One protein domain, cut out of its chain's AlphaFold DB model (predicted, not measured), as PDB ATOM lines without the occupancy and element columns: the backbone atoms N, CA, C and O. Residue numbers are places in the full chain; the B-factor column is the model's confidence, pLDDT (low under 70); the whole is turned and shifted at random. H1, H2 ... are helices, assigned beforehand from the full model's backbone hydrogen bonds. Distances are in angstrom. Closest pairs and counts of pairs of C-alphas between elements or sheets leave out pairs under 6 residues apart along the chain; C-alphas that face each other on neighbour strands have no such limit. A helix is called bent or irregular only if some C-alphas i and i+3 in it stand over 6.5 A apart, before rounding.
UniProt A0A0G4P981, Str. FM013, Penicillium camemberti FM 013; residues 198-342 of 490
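Overview. This is residues 198 to 342 of the 490 residues of the protein "Str. FM013" of Penicillium camemberti FM 013 (UniProt A0A0G4P981). Helices fold back and forth along nearly one line, making an elongated body in which H1 to H4 lie side by side and the hairpin of H5 and H6 is shifted toward the other end. The long helix H7 joins these two parts, packing on H5 with residues 313 to 319 and on H3 with residues 317 to 328, and beyond them an arm sticks out, residues 329 to 342, of which 329 to 341 belong to H7, with Ser 342 at the tip. The printed part has 145 residues with seven named helices, H1 to H7 in order, and no named strand; its class is all helix. It is compact, with a radius of gyration of the C-alphas of 16.8 A, and spans 59 by 36 by 25 A.

Arrangement. Start at H1, residues 198 to 213, which touches H2, residues 218 to 225, at Ala 209 and Ala 221, their closest C-alphas, 4.1 A apart. H2 touches H3, residues 232 to 247, with the C-alphas of Leu 225 and Gly 233 closest at 5.7 A; H1 and H3 are near each other. H3 touches H4, residues 251 to 264, opposite ways at a shallow tilt of 23 degrees, closest at the C-alphas of Tyr 242 and Ala 254, 4.9 A. H4, with residues 258 to 262 alone, only just touches H5, residues 268 to 286, with 3 pairs of C-alphas within 8 A, the closest those of Lys 262 and Pro 268 at 6.9 A. H5 touches H6, residues 289 to 306, at the C-alphas of Ala 283 and Ile 292, 5.3 A, their closest. Each of these five touching pairs is a helical hairpin. H7, residues 313 to 341, touches H5 at the C-alphas of Val 274 and Phe 316, 5.8 A, and H3 at those of Asp 232 and Ala 324, 6.4 A, the closest of each pair; H6 and H7 are apart. H3, H4, H5 and H7 form a bundle, helices side by side, up and down, each running against the one before. Every O i to N i+4 pair is within hydrogen-bond range in H1 to H6; in H7 21 of 25 are.

Along the chain. Find C-alpha 198 at (233.969, 178.803, 155.908), where H1 begins its 22.3 A; H2 measures 10.5 A, H3 22.3 A and H4 20.0 A. H5 runs 26.5 A from C-alpha 268 at (206.613, 187.401, 162.690), and H6 25.7 A. H7 ends 43.5 A from its start, at C-alpha 341, (234.963, 196.473, 172.537); it is irregular, with C-alphas 314 and 317 7.5 A apart.

Size, cuts and confidence. Look at Gly 287 and Ser 342 for the two C-alphas farthest apart, 60.8 A. The printed part has no cut and no long link. Mean pLDDT of the printed part is 89.1; it is under 70 at residues 313 to 314 and 339 to 342.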
ATOM      1  N   GLN A 198     235.102 179.652 155.532       94.81
ATOM      2  CA  GLN A 198     233.969 178.803 155.908       94.81
ATOM      3  C   GLN A 198     232.621 179.385 155.450       94.81
ATOM      4  O   GLN A 198     231.778 178.637 154.959       94.81
ATOM      5  N   ILE A 199     232.423 180.704 155.563       92.12
ATOM      6  CA  ILE A 199     231.229 181.390 155.042       92.12
ATOM      7  C   ILE A 199     231.113 181.160 153.533       92.12
ATOM      8  O   ILE A 199     230.053 180.756 153.064       92.12
ATOM      9  N   GLN A 200     232.209 181.312 152.785       94.44
ATOM     10  CA  GLN A 200     232.194 181.090 151.340       94.44
ATOM     11  C   GLN A 200     231.817 179.647 150.969       94.44
ATOM     12  O   GLN A 200     231.048 179.430 150.032       94.44
ATOM     13  N   ILE A 201     232.323 178.662 151.719       96.19
ATOM     14  CA  ILE A 201     231.963 177.245 151.547       96.19
ATOM     15  C   ILE A 201     230.468 177.024 151.821       96.19
ATOM     16  O   ILE A 201     229.798 176.328 151.056       96.19
ATOM     17  N   ASN A 202     229.936 177.618 152.893       95.12
ATOM     18  CA  ASN A 202     228.514 177.532 153.228       95.12
ATOM     19  C   ASN A 202     227.635 178.138 152.118       95.12
ATOM     20  O   ASN A 202     226.646 177.522 151.724       95.12
ATOM     21  N   GLU A 203     228.016 179.293 151.569       93.31
ATOM     22  CA  GLU A 203     227.317 179.935 150.446       93.31
ATOM     23  C   GLU A 203     227.329 179.079 149.175       93.31
ATOM     24  O   GLU A 203     226.338 179.027 148.443       93.31
ATOM     25  N   ASP A 204     228.432 178.380 148.901       96.69
ATOM     26  CA  ASP A 204     228.513 177.461 147.767       96.69
ATOM     27  C   ASP A 204     227.599 176.241 147.960       96.69
ATOM     28  O   ASP A 204     226.957 175.808 146.998       96.69
ATOM     29  N   PHE A 205     227.484 175.708 149.184       97.19
ATOM     30  CA  PHE A 205     226.500 174.666 149.495       97.19
ATOM     31  C   PHE A 205     225.064 175.171 149.369       97.19
ATOM     32  O   PHE A 205     224.241 174.467 148.788       97.19
ATOM     33  N   GLU A 206     224.761 176.381 149.844       95.25
ATOM     34  CA  GLU A 206     223.440 177.004 149.694       95.25
ATOM     35  C   GLU A 206     223.076 177.170 148.209       95.25
ATOM     36  O   GLU A 206     221.982 176.789 147.783       95.25
ATOM     37  N   ARG A 207     224.017 177.654 147.386       95.31
ATOM     38  CA  ARG A 207     223.831 177.803 145.934       95.31
ATOM     39  C   ARG A 207     223.549 176.459 145.260       95.31
ATOM     40  O   ARG A 207     222.587 176.350 144.502       95.31
ATOM     41  N   GLN A 208     224.346 175.432 145.560       97.12
ATOM     42  CA  GLN A 208     224.147 174.085 145.014       97.12
ATOM     43  C   GLN A 208     222.830 173.461 145.492       97.12
ATOM     44  O   GLN A 208     222.139 172.807 144.711       97.12
ATOM     45  N   ALA A 209     222.453 173.674 146.756       96.25
ATOM     46  CA  ALA A 209     221.197 173.179 147.305       96.25
ATOM     47  C   ALA A 209     219.997 173.813 146.597       96.25
ATOM     48  O   ALA A 209     219.066 173.102 146.230       96.25
ATOM     49  N   LYS A 210     220.058 175.120 146.324       93.69
ATOM     50  CA  LYS A 210     219.042 175.839 145.547       93.69
ATOM     51  C   LYS A 210     218.925 175.301 144.121       93.69
ATOM     52  O   LYS A 210     217.820 175.137 143.614       93.69
ATOM     53  N   GLU A 211     220.040 174.992 143.463       95.25
ATOM     54  CA  GLU A 211     220.014 174.361 142.136       95.25
ATOM     55  C   GLU A 211     219.398 172.956 142.156       95.25
ATOM     56  O   GLU A 211     218.706 172.587 141.206       95.25
ATOM     57  N   ALA A 212     219.654 172.169 143.205       96.31
ATOM     58  CA  ALA A 212     219.039 170.858 143.392       96.31
ATOM     59  C   ALA A 212     217.533 170.980 143.677       96.31
ATOM     60  O   ALA A 212     216.737 170.270 143.068       96.31
ATOM     61  N   GLU A 213     217.135 171.936 144.519       93.00
ATOM     62  CA  GLU A 213     215.735 172.245 144.815       93.00
ATOM     63  C   GLU A 213     214.959 172.640 143.550       93.00
ATOM     64  O   GLU A 213     213.865 172.140 143.314       93.00
ATOM     65  N   LEU A 214     215.537 173.483 142.685       91.25
ATOM     66  CA  LEU A 214     214.928 173.877 141.404       91.25
ATOM     67  C   LEU A 214     214.764 172.713 140.412       91.25
ATOM     68  O   LEU A 214     214.011 172.838 139.448       91.25
ATOM     69  N   LYS A 215     215.482 171.607 140.623       95.38
ATOM     70  CA  LYS A 215     215.373 170.362 139.847       95.38
ATOM     71  C   LYS A 215     214.477 169.326 140.537       95.38
ATOM     72  O   LYS A 215     214.490 168.169 140.124       95.38
ATOM     73  N   ASP A 216     213.758 169.721 141.591       94.00
ATOM     74  CA  ASP A 216     212.962 168.852 142.466       94.00
ATOM     75  C   ASP A 216     213.775 167.715 143.129       94.00
ATOM     76  O   ASP A 216     213.221 166.705 143.570       94.00
ATOM     77  N   ASP A 217     215.102 167.864 143.243       97.12
ATOM     78  CA  ASP A 217     215.978 166.916 143.943       97.12
ATOM     79  C   ASP A 217     216.126 167.299 145.424       97.12
ATOM     80  O   ASP A 217     217.164 167.770 145.905       97.12
ATOM     81  N   TRP A 218     215.035 167.090 146.163       95.88
ATOM     82  CA  TRP A 218     214.920 167.440 147.580       95.88
ATOM     83  C   TRP A 218     215.945 166.732 148.471       95.88
ATOM     84  O   TRP A 218     216.371 167.288 149.484       95.88
ATOM     85  N   GLN A 219     216.348 165.505 148.120       97.25
ATOM     86  CA  GLN A 219     217.316 164.741 148.912       97.25
ATOM     87  C   GLN A 219     218.724 165.305 148.750       97.25
ATOM     88  O   GLN A 219     219.428 165.474 149.748       97.25
ATOM     89  N   THR A 220     219.120 165.658 147.525       98.06
ATOM     90  CA  THR A 220     220.400 166.332 147.291       98.06
ATOM     91  C   THR A 220     220.417 167.713 147.940       98.06
ATOM     92  O   THR A 220     221.386 168.032 148.629       98.06
ATOM     93  N   ALA A 221     219.338 168.497 147.823       97.44
ATOM     94  CA  ALA A 221     219.225 169.790 148.502       97.44
ATOM     95  C   ALA A 221     219.379 169.649 150.030       97.44
ATOM     96  O   ALA A 221     220.216 170.319 150.634       97.44
ATOM     97  N   LYS A 222     218.657 168.705 150.650       97.62
ATOM     98  CA  LYS A 222     218.750 168.422 152.092       97.62
ATOM     99  C   LYS A 222     220.148 167.958 152.511       97.62
ATOM    100  O   LYS A 222     220.654 168.374 153.551       97.62
ATOM    101  N   SER A 223     220.784 167.108 151.705       98.19
ATOM    102  CA  SER A 223     222.151 166.626 151.932       98.19
ATOM    103  C   SER A 223     223.192 167.749 151.848       98.19
ATOM    104  O   SER A 223     224.154 167.758 152.607       98.19
ATOM    105  N   LEU A 224     223.004 168.724 150.955       97.94
ATOM    106  CA  LEU A 224     223.892 169.880 150.836       97.94
ATOM    107  C   LEU A 224     223.712 170.856 152.003       97.94
ATOM    108  O   LEU A 224     224.702 171.255 152.611       97.94
ATOM    109  N   LEU A 225     222.468 171.184 152.370       97.06
ATOM    110  CA  LEU A 225     222.191 172.092 153.489       97.06
ATOM    111  C   LEU A 225     222.620 171.513 154.843       97.06
ATOM    112  O   LEU A 225     223.074 172.259 155.702       97.06
ATOM    113  N   SER A 226     222.564 170.191 155.034       96.75
ATOM    114  CA  SER A 226     223.049 169.556 156.270       96.75
ATOM    115  C   SER A 226     224.571 169.612 156.445       96.75
ATOM    116  O   SER A 226     225.070 169.342 157.538       96.75
ATOM    117  N   ARG A 227     225.312 169.974 155.390       97.00
ATOM    118  CA  ARG A 227     226.765 170.202 155.433       97.00
ATOM    119  C   ARG A 227     227.135 171.643 155.774       97.00
ATOM    120  O   ARG A 227     228.310 171.897 156.028       97.00
ATOM    121  N   ILE A 228     226.173 172.568 155.763       95.38
ATOM    122  CA  ILE A 228     226.391 173.950 156.193       95.38
ATOM    123  C   ILE A 228     226.651 173.940 157.693       95.38
ATOM    124  O   ILE A 228     225.851 173.421 158.473       95.38
ATOM    125  N   VAL A 229     227.778 174.520 158.094       92.62
ATOM    126  CA  VAL A 229     228.156 174.584 159.505       92.62
ATOM    127  C   VAL A 229     227.685 175.898 160.121       92.62
ATOM    128  O   VAL A 229     227.831 176.956 159.510       92.62
ATOM    129  N   GLY A 230     227.157 175.832 161.345       88.75
ATOM    130  CA  GLY A 230     226.622 176.975 162.088       88.75
ATOM    131  C   GLY A 230     225.093 177.002 162.127       88.75
ATOM    132  O   GLY A 230     224.427 176.049 161.727       88.75
ATOM    133  N   GLU A 231     224.534 178.102 162.628       87.69
ATOM    134  CA  GLU A 231     223.086 178.260 162.855       87.69
ATOM    135  C   GLU A 231     222.256 178.402 161.567       87.69
ATOM    136  O   GLU A 231     221.043 178.188 161.594       87.69
ATOM    137  N   ASP A 232     222.900 178.716 160.437       90.31
ATOM    138  CA  ASP A 232     222.225 178.870 159.142       90.31
ATOM    139  C   ASP A 232     221.719 177.533 158.599       90.31
ATOM    140  O   ASP A 232     220.655 177.473 157.992       90.31
ATOM    141  N   GLY A 233     222.474 176.452 158.821       93.06
ATOM    142  CA  GLY A 233     222.141 175.119 158.316       93.06
ATOM    143  C   GLY A 233     220.769 174.639 158.808       93.06
ATOM    144  O   GLY A 233     219.910 174.342 157.975       93.06
ATOM    145  N   PRO A 234     220.514 174.607 160.131       94.88
ATOM    146  CA  PRO A 234     219.204 174.262 160.686       94.88
ATOM    147  C   PRO A 234     218.060 175.141 160.163       94.88
ATOM    148  O   PRO A 234     217.022 174.609 159.765       94.88
ATOM    149  N   PHE A 235     218.268 176.459 160.072       95.25
ATOM    150  CA  PHE A 235     217.278 177.388 159.520       95.25
ATOM    151  C   PHE A 235     216.920 177.044 158.068       95.25
ATOM    152  O   PHE A 235     215.746 176.892 157.723       95.25
ATOM    153  N   LEU A 236     217.937 176.888 157.216       95.31
ATOM    154  CA  LEU A 236     217.761 176.585 155.797       95.31
ATOM    155  C   LEU A 236     217.133 175.201 155.586       95.31
ATOM    156  O   LEU A 236     216.339 175.025 154.663       95.31
ATOM    157  N   LEU A 237     217.436 174.226 156.448       96.56
ATOM    158  CA  LEU A 237     216.800 172.908 156.427       96.56
ATOM    159  C   LEU A 237     215.304 172.985 156.746       96.56
ATOM    160  O   LEU A 237     214.510 172.395 156.016       96.56
ATOM    161  N   LEU A 238     214.907 173.737 157.776       95.38
ATOM    162  CA  LEU A 238     213.492 173.953 158.097       95.38
ATOM    163  C   LEU A 238     212.762 174.695 156.971       95.38
ATOM    164  O   LEU A 238     211.647 174.328 156.597       95.38
ATOM    165  N   ALA A 239     213.408 175.704 156.382       94.88
ATOM    166  CA  ALA A 239     212.879 176.418 155.224       94.88
ATOM    167  C   ALA A 239     212.693 175.493 154.005       94.88
ATOM    168  O   ALA A 239     211.685 175.596 153.297       94.88
ATOM    169  N   LEU A 240     213.627 174.563 153.772       95.31
ATOM    170  CA  LEU A 240     213.518 173.548 152.721       95.31
ATOM    171  C   LEU A 240     212.372 172.567 153.004       95.31
ATOM    172  O   LEU A 240     211.617 172.239 152.092       95.31
ATOM    173  N   GLU A 241     212.214 172.115 154.250       95.31
ATOM    174  CA  GLU A 241     211.125 171.214 154.651       95.31
ATOM    175  C   GLU A 241     209.752 171.868 154.486       95.31
ATOM    176  O   GLU A 241     208.859 171.254 153.900       95.31
ATOM    177  N   TYR A 242     209.609 173.138 154.879       94.56
ATOM    178  CA  TYR A 242     208.402 173.919 154.608       94.56
ATOM    179  C   TYR A 242     208.131 174.036 153.101       94.56
ATOM    180  O   TYR A 242     207.017 173.774 152.642       94.56
ATOM    181  N   SER A 243     209.155 174.383 152.313       91.94
ATOM    182  CA  SER A 243     209.034 174.534 150.856       91.94
ATOM    183  C   SER A 243     208.592 173.231 150.189       91.94
ATOM    184  O   SER A 243     207.675 173.237 149.367       91.94
ATOM    185  N   ARG A 244     209.190 172.104 150.589       93.75
ATOM    186  CA  ARG A 244     208.830 170.770 150.108       93.75
ATOM    187  C   ARG A 244     207.392 170.406 150.474       93.75
ATOM    188  O   ARG A 244     206.634 170.023 149.589       93.75
ATOM    189  N   ALA A 245     207.010 170.545 151.744       91.75
ATOM    190  CA  ALA A 245     205.669 170.193 152.209       91.75
ATOM    191  C   ALA A 245     204.586 171.024 151.503       91.75
ATOM    192  O   ALA A 245     203.556 170.490 151.093       91.75
ATOM    193  N   ARG A 246     204.857 172.312 151.261       88.06
ATOM    194  CA  ARG A 246     203.965 173.197 150.504       88.06
ATOM    195  C   ARG A 246     203.814 172.773 149.039       88.06
ATOM    196  O   ARG A 246     202.698 172.774 148.529       88.06
ATOM    197  N   VAL A 247     204.902 172.396 148.362       87.44
ATOM    198  CA  VAL A 247     204.863 171.921 146.962       87.44
ATOM    199  C   VAL A 247     204.181 170.553 146.844       87.44
ATOM    200  O   VAL A 247     203.410 170.326 145.910       87.44
ATOM    201  N   GLU A 248     204.417 169.653 147.801       88.38
ATOM    202  CA  GLU A 248     203.794 168.322 147.873       88.38
ATOM    203  C   GLU A 248     202.330 168.360 148.370       88.38
ATOM    204  O   GLU A 248     201.672 167.322 148.402       88.38
ATOM    205  N   TRP A 249     201.796 169.544 148.706       83.75
ATOM    206  CA  TRP A 249     200.461 169.742 149.296       83.75
ATOM    207  C   TRP A 249     200.250 169.002 150.632       83.75
ATOM    208  O   TRP A 249     199.116 168.706 151.019       83.75
ATOM    209  N   ASP A 250     201.331 168.730 151.362       88.25
ATOM    210  CA  ASP A 250     201.311 168.164 152.710       88.25
ATOM    211  C   ASP A 250     201.054 169.271 153.741       88.25
ATOM    212  O   ASP A 250     201.957 169.745 154.431       88.25
ATOM    213  N   ALA A 251     199.797 169.724 153.819       82.44
ATOM    214  CA  ALA A 251     199.398 170.817 154.707       82.44
ATOM    215  C   ALA A 251     199.801 170.600 156.185       82.44
ATOM    216  O   ALA A 251     200.315 171.546 156.781       82.44
ATOM    217  N   PRO A 252     199.644 169.399 156.788       85.00
ATOM    218  CA  PRO A 252     200.140 169.142 158.141       85.00
ATOM    219  C   PRO A 252     201.654 169.339 158.282       85.00
ATOM    220  O   PRO A 252     202.093 169.953 159.252       85.00
ATOM    221  N   GLY A 253     202.442 168.849 157.320       87.75
ATOM    222  CA  GLY A 253     203.897 169.011 157.325       87.75
ATOM    223  C   GLY A 253     204.326 170.471 157.163       87.75
ATOM    224  O   GLY A 253     205.225 170.935 157.863       87.75
ATOM    225  N   ALA A 254     203.647 171.222 156.291       90.56
ATOM    226  CA  ALA A 254     203.913 172.643 156.084       90.56
ATOM    227  C   ALA A 254     203.575 173.473 157.334       90.56
ATOM    228  O   ALA A 254     204.363 174.328 157.739       90.56
ATOM    229  N   GLU A 255     202.445 173.193 157.989       89.31
ATOM    230  CA  GLU A 255     202.045 173.860 159.234       89.31
ATOM    231  C   GLU A 255     203.034 173.563 160.372       89.31
ATOM    232  O   GLU A 255     203.459 174.477 161.080       89.31
ATOM    233  N   GLU A 256     203.468 172.306 160.516       92.75
ATOM    234  CA  GLU A 256     204.465 171.921 161.518       92.75
ATOM    235  C   GLU A 256     205.811 172.626 161.288       92.75
ATOM    236  O   GLU A 256     206.361 173.209 162.227       92.75
ATOM    237  N   ALA A 257     206.316 172.632 160.050       93.38
ATOM    238  CA  ALA A 257     207.568 173.304 159.703       93.38
ATOM    239  C   ALA A 257     207.484 174.827 159.911       93.38
ATOM    240  O   ALA A 257     208.413 175.434 160.443       93.38
ATOM    241  N   MET A 258     206.356 175.456 159.559       93.75
ATOM    242  CA  MET A 258     206.137 176.891 159.774       93.75
ATOM    243  C   MET A 258     206.085 177.252 161.266       93.75
ATOM    244  O   MET A 258     206.675 178.247 161.690       93.75
ATOM    245  N   GLU A 259     205.426 176.441 162.093       92.75
ATOM    246  CA  GLU A 259     205.398 176.646 163.546       92.75
ATOM    247  C   GLU A 259     206.776 176.444 164.194       92.75
ATOM    248  O   GLU A 259     207.114 177.141 165.156       92.75
ATOM    249  N   GLN A 260     207.599 175.532 163.666       93.88
ATOM    250  CA  GLN A 260     208.999 175.400 164.082       93.88
ATOM    251  C   GLN A 260     209.818 176.637 163.682       93.88
ATOM    252  O   GLN A 260     210.469 177.225 164.546       93.88
ATOM    253  N   LEU A 261     209.696 177.114 162.435       93.75
ATOM    254  CA  LEU A 261     210.354 178.339 161.963       93.75
ATOM    255  C   LEU A 261     210.007 179.553 162.831       93.75
ATOM    256  O   LEU A 261     210.900 180.263 163.280       93.75
ATOM    257  N   LYS A 262     208.725 179.767 163.147       92.94
ATOM    258  CA  LYS A 262     208.282 180.869 164.022       92.94
ATOM    259  C   LYS A 262     208.840 180.783 165.439       92.94
ATOM    260  O   LYS A 262     209.024 181.814 166.086       92.94
ATOM    261  N   ARG A 263     209.038 179.565 165.946       94.06
ATOM    262  CA  ARG A 263     209.536 179.318 167.302       94.06
ATOM    263  C   ARG A 263     211.037 179.554 167.399       94.06
ATOM    264  O   ARG A 263     211.477 180.164 168.368       94.06
ATOM    265  N   GLU A 264     211.794 179.036 166.439       92.06
ATOM    266  CA  GLU A 264     213.259 179.069 166.454       92.06
ATOM    267  C   GLU A 264     213.815 180.373 165.866       92.06
ATOM    268  O   GLU A 264     214.814 180.890 166.361       92.06
ATOM    269  N   TYR A 265     213.122 180.957 164.884       90.25
ATOM    270  CA  TYR A 265     213.566 182.127 164.125       90.25
ATOM    271  C   TYR A 265     212.454 183.186 164.060       90.25
ATOM    272  O   TYR A 265     211.786 183.350 163.034       90.25
ATOM    273  N   PRO A 266     212.205 183.908 165.167       86.38
ATOM    274  CA  PRO A 266     211.071 184.816 165.263       86.38
ATOM    275  C   PRO A 266     211.257 186.068 164.387       86.38
ATOM    276  O   PRO A 266     211.793 187.079 164.832       86.38
ATOM    277  N   ASP A 267     210.709 186.028 163.169       87.25
ATOM    278  CA  ASP A 267     210.440 187.197 162.311       87.25
ATOM    279  C   ASP A 267     208.948 187.220 161.918       87.25
ATOM    280  O   ASP A 267     208.572 186.872 160.789       87.25
ATOM    281  N   PRO A 268     208.053 187.560 162.873       84.50
ATOM    282  CA  PRO A 268     206.613 187.401 162.690       84.50
ATOM    283  C   PRO A 268     206.063 188.074 161.428       84.50
ATOM    284  O   PRO A 268     205.286 187.427 160.731       84.50
ATOM    285  N   PRO A 269     206.447 189.318 161.076       87.25
ATOM    286  CA  PRO A 269     205.876 189.983 159.909       87.25
ATOM    287  C   PRO A 269     206.172 189.275 158.580       87.25
ATOM    288  O   PRO A 269     205.290 189.200 157.717       87.25
ATOM    289  N   ARG A 270     207.395 188.753 158.401       89.38
ATOM    290  CA  ARG A 270     207.787 188.074 157.157       89.38
ATOM    291  C   ARG A 270     207.201 186.676 157.061       89.38
ATOM    292  O   ARG A 270     206.658 186.325 156.016       89.38
ATOM    293  N   LEU A 271     207.247 185.912 158.153       91.81
ATOM    294  CA  LEU A 271     206.643 184.580 158.204       91.81
ATOM    295  C   LEU A 271     205.114 184.652 158.048       91.81
ATOM    296  O   LEU A 271     204.539 183.852 157.314       91.81
ATOM    297  N   GLU A 272     204.457 185.673 158.614       90.69
ATOM    298  CA  GLU A 272     203.027 185.943 158.387       90.69
ATOM    299  C   GLU A 272     202.735 186.210 156.902       90.69
ATOM    300  O   GLU A 272     201.705 185.778 156.386       90.69
ATOM    301  N   GLN A 273     203.633 186.883 156.169       90.19
ATOM    302  CA  GLN A 273     203.445 187.074 154.728       90.19
ATOM    303  C   GLN A 273     203.475 185.743 153.965       90.19
ATOM    304  O   GLN A 273     202.626 185.537 153.099       90.19
ATOM    305  N   VAL A 274     204.399 184.838 154.309       91.69
ATOM    306  CA  VAL A 274     204.504 183.507 153.684       91.69
ATOM    307  C   VAL A 274     203.209 182.709 153.864       91.69
ATOM    308  O   VAL A 274     202.684 182.162 152.890       91.69
ATOM    309  N   GLU A 275     202.651 182.708 155.078       91.19
ATOM    310  CA  GLU A 275     201.377 182.044 155.383       91.19
ATOM    311  C   GLU A 275     200.189 182.693 154.674       91.19
ATOM    312  O   GLU A 275     199.280 182.010 154.200       91.19
ATOM    313  N   LEU A 276     200.149 184.026 154.614       91.38
ATOM    314  CA  LEU A 276     199.074 184.742 153.931       91.38
ATOM    315  C   LEU A 276     199.086 184.471 152.422       91.38
ATOM    316  O   LEU A 276     198.009 184.353 151.832       91.38
ATOM    317  N   ASP A 277     200.265 184.343 151.811       90.31
ATOM    318  CA  ASP A 277     200.398 183.982 150.397       90.31
ATOM    319  C   ASP A 277     199.913 182.550 150.144       90.31
ATOM    320  O   ASP A 277     199.113 182.332 149.232       90.31
ATOM    321  N   GLU A 278     200.299 181.590 150.988       89.50
ATOM    322  CA  GLU A 278     199.803 180.209 150.915       89.50
ATOM    323  C   GLU A 278     198.272 180.153 151.040       89.50
ATOM    324  O   GLU A 278     197.574 179.587 150.194       89.50
ATOM    325  N   ASN A 279     197.722 180.827 152.049       89.62
ATOM    326  CA  ASN A 279     196.282 180.908 152.259       89.62
ATOM    327  C   ASN A 279     195.545 181.575 151.089       89.62
ATOM    328  O   ASN A 279     194.428 181.177 150.743       89.62
ATOM    329  N   TYR A 280     196.156 182.581 150.460       90.56
ATOM    330  CA  TYR A 280     195.600 183.241 149.284       90.56
ATOM    331  C   TYR A 280     195.606 182.331 148.049       90.56
ATOM    332  O   TYR A 280     194.614 182.312 147.312       90.56
ATOM    333  N   VAL A 281     196.671 181.554 147.832       88.62
ATOM    334  CA  VAL A 281     196.738 180.539 146.764       88.62
ATOM    335  C   VAL A 281     195.671 179.467 146.985       88.62
ATOM    336  O   VAL A 281     194.869 179.212 146.084       88.62
ATOM    337  N   ASN A 282     195.559 178.937 148.204       85.62
ATOM    338  CA  ASN A 282     194.525 177.967 148.572       85.62
ATOM    339  C   ASN A 282     193.110 178.530 148.354       85.62
ATOM    340  O   ASN A 282     192.239 177.867 147.785       85.62
ATOM    341  N   ALA A 283     192.881 179.795 148.720       86.81
ATOM    342  CA  ALA A 283     191.617 180.477 148.463       86.81
ATOM    343  C   ALA A 283     191.322 180.626 146.961       86.81
ATOM    344  O   ALA A 283     190.175 180.439 146.550       86.81
ATOM    345  N   LYS A 284     192.327 180.925 146.126       88.75
ATOM    346  CA  LYS A 284     192.161 180.966 144.665       88.75
ATOM    347  C   LYS A 284     191.773 179.606 144.094       88.75
ATOM    348  O   LYS A 284     190.852 179.555 143.285       88.75
ATOM    349  N   ILE A 285     192.430 178.533 144.532       85.69
ATOM    350  CA  ILE A 285     192.149 177.163 144.076       85.69
ATOM    351  C   ILE A 285     190.727 176.743 144.455       85.69
ATOM    352  O   ILE A 285     190.022 176.163 143.634       85.69
ATOM    353  N   SER A 286     190.265 177.112 145.654       87.44
ATOM    354  CA  SER A 286     188.880 176.856 146.082       87.44
ATOM    355  C   SER A 286     187.824 177.588 145.237       87.44
ATOM    356  O   SER A 286     186.650 177.226 145.261       87.44
ATOM    357  N   GLY A 287     188.209 178.660 144.531       88.31
ATOM    358  CA  GLY A 287     187.294 179.516 143.774       88.31
ATOM    359  C   GLY A 287     186.352 180.370 144.633       88.31
ATOM    360  O   GLY A 287     185.489 181.050 144.079       88.31
ATOM    361  N   ASN A 288     186.489 180.377 145.965       86.31
ATOM    362  CA  ASN A 288     185.594 181.114 146.858       86.31
ATOM    363  C   ASN A 288     185.908 182.630 146.845       86.31
ATOM    364  O   ASN A 288     186.907 183.060 147.435       86.31
ATOM    365  N   PRO A 289     185.047 183.488 146.254       87.19
ATOM    366  CA  PRO A 289     185.345 184.911 146.083       87.19
ATOM    367  C   PRO A 289     185.465 185.664 147.415       87.19
ATOM    368  O   PRO A 289     186.219 186.634 147.503       87.19
ATOM    369  N   GLN A 290     184.771 185.213 148.467       86.06
ATOM    370  CA  GLN A 290     184.859 185.832 149.789       86.06
ATOM    371  C   GLN A 290     186.221 185.562 150.438       86.06
ATOM    372  O   GLN A 290     186.824 186.488 150.979       86.06
ATOM    373  N   ARG A 291     186.745 184.330 150.336       82.75
ATOM    374  CA  ARG A 291     188.094 184.000 150.835       82.75
ATOM    375  C   ARG A 291     189.172 184.728 150.054       82.75
ATOM    376  O   ARG A 291     190.069 185.310 150.658       82.75
ATOM    377  N   ILE A 292     189.055 184.745 148.727       90.56
ATOM    378  CA  ILE A 292     189.992 185.466 147.857       90.56
ATOM    379  C   ILE A 292     190.041 186.945 148.264       90.56
ATOM    380  O   ILE A 292     191.127 187.494 148.439       90.56
ATOM    381  N   GLY A 293     188.881 187.582 148.469       89.56
ATOM    382  CA  GLY A 293     188.799 188.964 148.942       89.56
ATOM    383  C   GLY A 293     189.393 189.165 150.341       89.56
ATOM    384  O   GLY A 293     190.134 190.124 150.556       89.56
ATOM    385  N   HIS A 294     189.115 188.247 151.272       91.81
ATOM    386  CA  HIS A 294     189.626 188.292 152.642       91.81
ATOM    387  C   HIS A 294     191.158 188.244 152.696       91.81
ATOM    388  O   HIS A 294     191.780 189.178 153.207       91.81
ATOM    389  N   TYR A 295     191.776 187.210 152.115       91.94
ATOM    390  CA  TYR A 295     193.233 187.062 152.142       91.94
ATOM    391  C   TYR A 295     193.943 188.113 151.291       91.94
ATOM    392  O   TYR A 295     194.996 188.598 151.690       91.94
ATOM    393  N   ARG A 296     193.338 188.576 150.186       92.94
ATOM    394  CA  ARG A 296     193.853 189.741 149.449       92.94
ATOM    395  C   ARG A 296     193.906 190.989 150.335       92.94
ATOM    396  O   ARG A 296     194.882 191.734 150.287       92.94
ATOM    397  N   GLY A 297     192.871 191.225 151.143       92.69
ATOM    398  CA  GLY A 297     192.832 192.334 152.096       92.69
ATOM    399  C   GLY A 297     193.925 192.232 153.163       92.69
ATOM    400  O   GLY A 297     194.616 193.220 153.417       92.69
ATOM    401  N   LEU A 298     194.118 191.039 153.738       93.06
ATOM    402  CA  LEU A 298     195.180 190.779 154.715       93.06
ATOM    403  C   LEU A 298     196.577 190.954 154.109       93.06
ATOM    404  O   LEU A 298     197.402 191.650 154.694       93.06
ATOM    405  N   LEU A 299     196.818 190.425 152.905       89.88
ATOM    406  CA  LEU A 299     198.075 190.617 152.178       89.88
ATOM    407  C   LEU A 299     198.359 192.094 151.912       89.88
ATOM    408  O   LEU A 299     199.466 192.558 152.163       89.88
ATOM    409  N   HIS A 300     197.371 192.871 151.462       90.19
ATOM    410  CA  HIS A 300     197.551 194.315 151.286       90.19
ATOM    411  C   HIS A 300     197.852 195.036 152.602       90.19
ATOM    412  O   HIS A 300     198.663 195.961 152.615       90.19
ATOM    413  N   ALA A 301     197.208 194.640 153.703       90.94
ATOM    414  CA  ALA A 301     197.488 195.207 155.014       90.94
ATOM    415  C   ALA A 301     198.910 194.867 155.479       90.94
ATOM    416  O   ALA A 301     199.598 195.757 155.979       90.94
ATOM    417  N   ASN A 302     199.368 193.630 155.266       89.50
ATOM    418  CA  ASN A 302     200.727 193.227 155.616       89.50
ATOM    419  C   ASN A 302     201.767 193.947 154.742       89.50
ATOM    420  O   ASN A 302     202.655 194.606 155.274       89.50
ATOM    421  N   LYS A 303     201.575 193.990 153.415       88.38
ATOM    422  CA  LYS A 303     202.452 194.730 152.484       88.38
ATOM    423  C   LYS A 303     202.577 196.221 152.820       88.38
ATOM    424  O   LYS A 303     203.612 196.823 152.574       88.38
ATOM    425  N   ARG A 304     201.558 196.853 153.418       88.12
ATOM    426  CA  ARG A 304     201.675 198.241 153.915       88.12
ATOM    427  C   ARG A 304     202.565 198.373 155.152       88.12
ATOM    428  O   ARG A 304     203.115 199.446 155.361       88.12
ATOM    429  N   LYS A 305     202.661 197.329 155.980       88.38
ATOM    430  CA  LYS A 305     203.488 197.324 157.195       88.38
ATOM    431  C   LYS A 305     204.960 197.081 156.878       88.38
ATOM    432  O   LYS A 305     205.801 197.794 157.408       88.38
ATOM    433  N   ILE A 306     205.249 196.090 156.034       86.06
ATOM    434  CA  ILE A 306     206.623 195.621 155.771       86.06
ATOM    435  C   ILE A 306     207.144 195.946 154.371       86.06
ATOM    436  O   ILE A 306     208.286 195.635 154.051       86.06
ATOM    437  N   GLY A 307     206.328 196.596 153.543       87.44
ATOM    438  CA  GLY A 307     206.624 196.806 152.131       87.44
ATOM    439  C   GLY A 307     206.268 195.591 151.272       87.44
ATOM    440  O   GLY A 307     205.793 194.559 151.749       87.44
ATOM    441  N   THR A 308     206.472 195.724 149.964       82.00
ATOM    442  CA  THR A 308     206.361 194.598 149.033       82.00
ATOM    443  C   THR A 308     207.703 193.883 148.990       82.00
ATOM    444  O   THR A 308     208.656 194.395 148.409       82.00
ATOM    445  N   LEU A 309     207.779 192.709 149.615       76.62
ATOM    446  CA  LEU A 309     208.998 191.900 149.627       76.62
ATOM    447  C   LEU A 309     209.204 191.110 148.310       76.62
ATOM    448  O   LEU A 309     210.341 190.917 147.869       76.62
ATOM    449  N   TRP A 310     208.110 190.691 147.660       80.31
ATOM    450  CA  TRP A 310     208.090 190.062 146.331       80.31
ATOM    451  C   TRP A 310     206.758 190.301 145.607       80.31
ATOM    452  O   TRP A 310     205.724 190.601 146.229       80.31
ATOM    453  N   ASP A 311     206.809 190.175 144.281       73.00
ATOM    454  CA  ASP A 311     205.672 190.397 143.387       73.00
ATOM    455  C   ASP A 311     204.892 189.100 143.109       73.00
ATOM    456  O   ASP A 311     203.657 189.143 143.088       73.00
ATOM    457  N   ASP A 312     205.577 187.952 143.026       74.31
ATOM    458  CA  ASP A 312     204.974 186.657 142.689       74.31
ATOM    459  C   ASP A 312     204.791 185.736 143.915       74.31
ATOM    460  O   ASP A 312     205.741 185.519 144.659       74.31
ATOM    461  N   PRO A 313     203.606 185.136 144.152       61.19
ATOM    462  CA  PRO A 313     203.329 184.313 145.346       61.19
ATOM    463  C   PRO A 313     204.262 183.107 145.564       61.19
ATOM    464  O   PRO A 313     204.343 182.588 146.680       61.19
ATOM    465  N   ASP A 314     204.940 182.659 144.506       64.12
ATOM    466  CA  ASP A 314     205.861 181.519 144.524       64.12
ATOM    467  C   ASP A 314     207.297 181.927 144.921       64.12
ATOM    468  O   ASP A 314     208.136 181.068 145.196       64.12
ATOM    469  N   ASP A 315     207.566 183.231 145.073       75.50
ATOM    470  CA  ASP A 315     208.849 183.780 145.539       75.50
ATOM    471  C   ASP A 315     209.007 183.756 147.068       75.50
ATOM    472  O   ASP A 315     209.930 184.365 147.610       75.50
ATOM    473  N   PHE A 316     208.163 183.029 147.806       80.06
ATOM    474  CA  PHE A 316     208.270 182.940 149.268       80.06
ATOM    475  C   PHE A 316     209.656 182.447 149.734       80.06
ATOM    476  O   PHE A 316     210.126 182.838 150.799       80.06
ATOM    477  N   ARG A 317     210.372 181.680 148.897       82.56
ATOM    478  CA  ARG A 317     211.782 181.284 149.101       82.56
ATOM    479  C   ARG A 317     212.720 182.473 149.326       82.56
ATOM    480  O   ARG A 317     213.723 182.358 150.028       82.56
ATOM    481  N   LYS A 318     212.396 183.627 148.740       86.25
ATOM    482  CA  LYS A 318     213.143 184.872 148.909       86.25
ATOM    483  C   LYS A 318     213.089 185.374 150.351       86.25
ATOM    484  O   LYS A 318     214.059 185.975 150.793       86.25
ATOM    485  N   VAL A 319     212.017 185.089 151.103       87.56
ATOM    486  CA  VAL A 319     211.951 185.386 152.550       87.56
ATOM    487  C   VAL A 319     213.066 184.693 153.281       87.56
ATOM    488  O   VAL A 319     213.817 185.345 153.996       87.56
ATOM    489  N   PHE A 320     213.178 183.384 153.081       90.31
ATOM    490  CA  PHE A 320     214.165 182.590 153.790       90.31
ATOM    491  C   PHE A 320     215.581 183.013 153.395       90.31
ATOM    492  O   PHE A 320     216.419 183.181 154.270       90.31
ATOM    493  N   GLN A 321     215.825 183.326 152.117       89.12
ATOM    494  CA  GLN A 321     217.108 183.893 151.676       89.12
ATOM    495  C   GLN A 321     217.424 185.230 152.364       89.12
ATOM    496  O   GLN A 321     218.524 185.407 152.876       89.12
ATOM    497  N   MET A 322     216.463 186.159 152.423       89.31
ATOM    498  CA  MET A 322     216.657 187.442 153.110       89.31
ATOM    499  C   MET A 322     216.892 187.261 154.612       89.31
ATOM    500  O   MET A 322     217.761 187.916 155.172       89.31
ATOM    501  N   MET A 323     216.148 186.365 155.265       91.12
ATOM    502  CA  MET A 323     216.321 186.077 156.689       91.12
ATOM    503  C   MET A 323     217.693 185.453 156.980       91.12
ATOM    504  O   MET A 323     218.371 185.907 157.897       91.12
ATOM    505  N   ALA A 324     218.138 184.477 156.180       90.88
ATOM    506  CA  ALA A 324     219.466 183.875 156.319       90.88
ATOM    507  C   ALA A 324     220.587 184.907 156.123       90.88
ATOM    508  O   ALA A 324     221.564 184.928 156.873       90.88
ATOM    509  N   GLU A 325     220.443 185.789 155.135       90.62
ATOM    510  CA  GLU A 325     221.387 186.879 154.883       90.62
ATOM    511  C   GLU A 325     221.420 187.881 156.049       90.62
ATOM    512  O   GLU A 325     222.488 188.257 156.525       90.62
ATOM    513  N   GLU A 326     220.267 188.270 156.588       89.44
ATOM    514  CA  GLU A 326     220.205 189.165 157.748       89.44
ATOM    515  C   GLU A 326     220.789 188.530 159.013       89.44
ATOM    516  O   GLU A 326     221.464 189.214 159.785       89.44
ATOM    517  N   MET A 327     220.593 187.226 159.218       89.38
ATOM    518  CA  MET A 327     221.238 186.478 160.301       89.38
ATOM    519  C   MET A 327     222.765 186.448 160.141       89.38
ATOM    520  O   MET A 327     223.493 186.614 161.126       89.38
ATOM    521  N   ARG A 328     223.275 186.278 158.913       89.81
ATOM    522  CA  ARG A 328     224.708 186.412 158.598       89.81
ATOM    523  C   ARG A 328     225.218 187.816 158.919       89.81
ATOM    524  O   ARG A 328     226.142 187.953 159.717       89.81
ATOM    525  N   GLN A 329     224.551 188.856 158.424       88.81
ATOM    526  CA  GLN A 329     224.928 190.250 158.679       88.81
ATOM    527  C   GLN A 329     224.881 190.617 160.166       88.81
ATOM    528  O   GLN A 329     225.750 191.339 160.662       88.81
ATOM    529  N   ALA A 330     223.883 190.129 160.905       87.56
ATOM    530  CA  ALA A 330     223.776 190.347 162.343       87.56
ATOM    531  C   ALA A 330     224.970 189.740 163.091       87.56
ATOM    532  O   ALA A 330     225.516 190.390 163.988       87.56
ATOM    533  N   ARG A 331     225.414 188.542 162.690       88.19
ATOM    534  CA  ARG A 331     226.607 187.891 163.243       88.19
ATOM    535  C   ARG A 331     227.888 188.598 162.837       88.19
ATOM    536  O   ARG A 331     228.695 188.883 163.710       88.19
ATOM    537  N   ASP A 332     228.050 188.993 161.579       88.62
ATOM    538  CA  ASP A 332     229.220 189.773 161.150       88.62
ATOM    539  C   ASP A 332     229.326 191.102 161.908       88.62
ATOM    540  O   ASP A 332     230.409 191.531 162.312       88.62
ATOM    541  N   LYS A 333     228.186 191.736 162.187       86.81
ATOM    542  CA  LYS A 333     228.127 192.941 163.011       86.81
ATOM    543  C   LYS A 333     228.457 192.662 164.477       86.81
ATOM    544  O   LYS A 333     229.124 193.485 165.105       86.81
ATOM    545  N   ALA A 334     227.982 191.551 165.038       85.75
ATOM    546  CA  ALA A 334     228.322 191.129 166.396       85.75
ATOM    547  C   ALA A 334     229.823 190.830 166.516       85.75
ATOM    548  O   ALA A 334     230.483 191.358 167.413       85.75
ATOM    549  N   TRP A 335     230.372 190.111 165.537       86.56
ATOM    550  CA  TRP A 335     231.794 189.845 165.398       86.56
ATOM    551  C   TRP A 335     232.601 191.143 165.382       86.56
ATOM    552  O   TRP A 335     233.491 191.321 166.214       86.56
ATOM    553  N   ALA A 336     232.269 192.086 164.497       82.88
ATOM    554  CA  ALA A 336     232.978 193.363 164.406       82.88
ATOM    555  C   ALA A 336     232.899 194.164 165.718       82.88
ATOM    556  O   ALA A 336     233.903 194.686 166.197       82.88
ATOM    557  N   ARG A 337     231.726 194.211 166.363       77.62
ATOM    558  CA  ARG A 337     231.545 194.909 167.650       77.62
ATOM    559  C   ARG A 337     232.391 194.317 168.770       77.62
ATOM    560  O   ARG A 337     232.975 195.084 169.528       77.62
ATOM    561  N   ALA A 338     232.478 192.993 168.863       72.19
ATOM    562  CA  ALA A 338     233.296 192.333 169.877       72.19
ATOM    563  C   ALA A 338     234.790 192.674 169.725       72.19
ATOM    564  O   ALA A 338     235.503 192.732 170.717       72.19
ATOM    565  N   GLN A 339     235.255 192.950 168.500       67.56
ATOM    566  CA  GLN A 339     236.633 193.389 168.245       67.56
ATOM    567  C   GLN A 339     236.865 194.860 168.623       67.56
ATOM    568  O   GLN A 339     237.937 195.220 169.098       67.56
ATOM    569  N   ILE A 340     235.851 195.711 168.446       64.81
ATOM    570  CA  ILE A 340     235.913 197.121 168.851       64.81
ATOM    571  C   ILE A 340     235.885 197.242 170.381       64.81
ATOM    572  O   ILE A 340     236.628 198.035 170.941       64.81
ATOM    573  N   GLN A 341     235.072 196.438 171.072       59.97
ATOM    574  CA  GLN A 341     234.963 196.473 172.537       59.97
ATOM    575  C   GLN A 341     236.205 195.948 173.268       59.97
ATOM    576  O   GLN A 341     236.401 196.290 174.431       59.97
ATOM    577  N   SER A 342     237.039 195.133 172.615       58.78
ATOM    578  CA  SER A 342     238.333 194.716 173.166       58.78
ATOM    579  C   SER A 342     239.430 195.770 173.008       58.78
ATOM    580  O   SER A 342     240.497 195.609 173.594       58.78
TER     581      SER A 342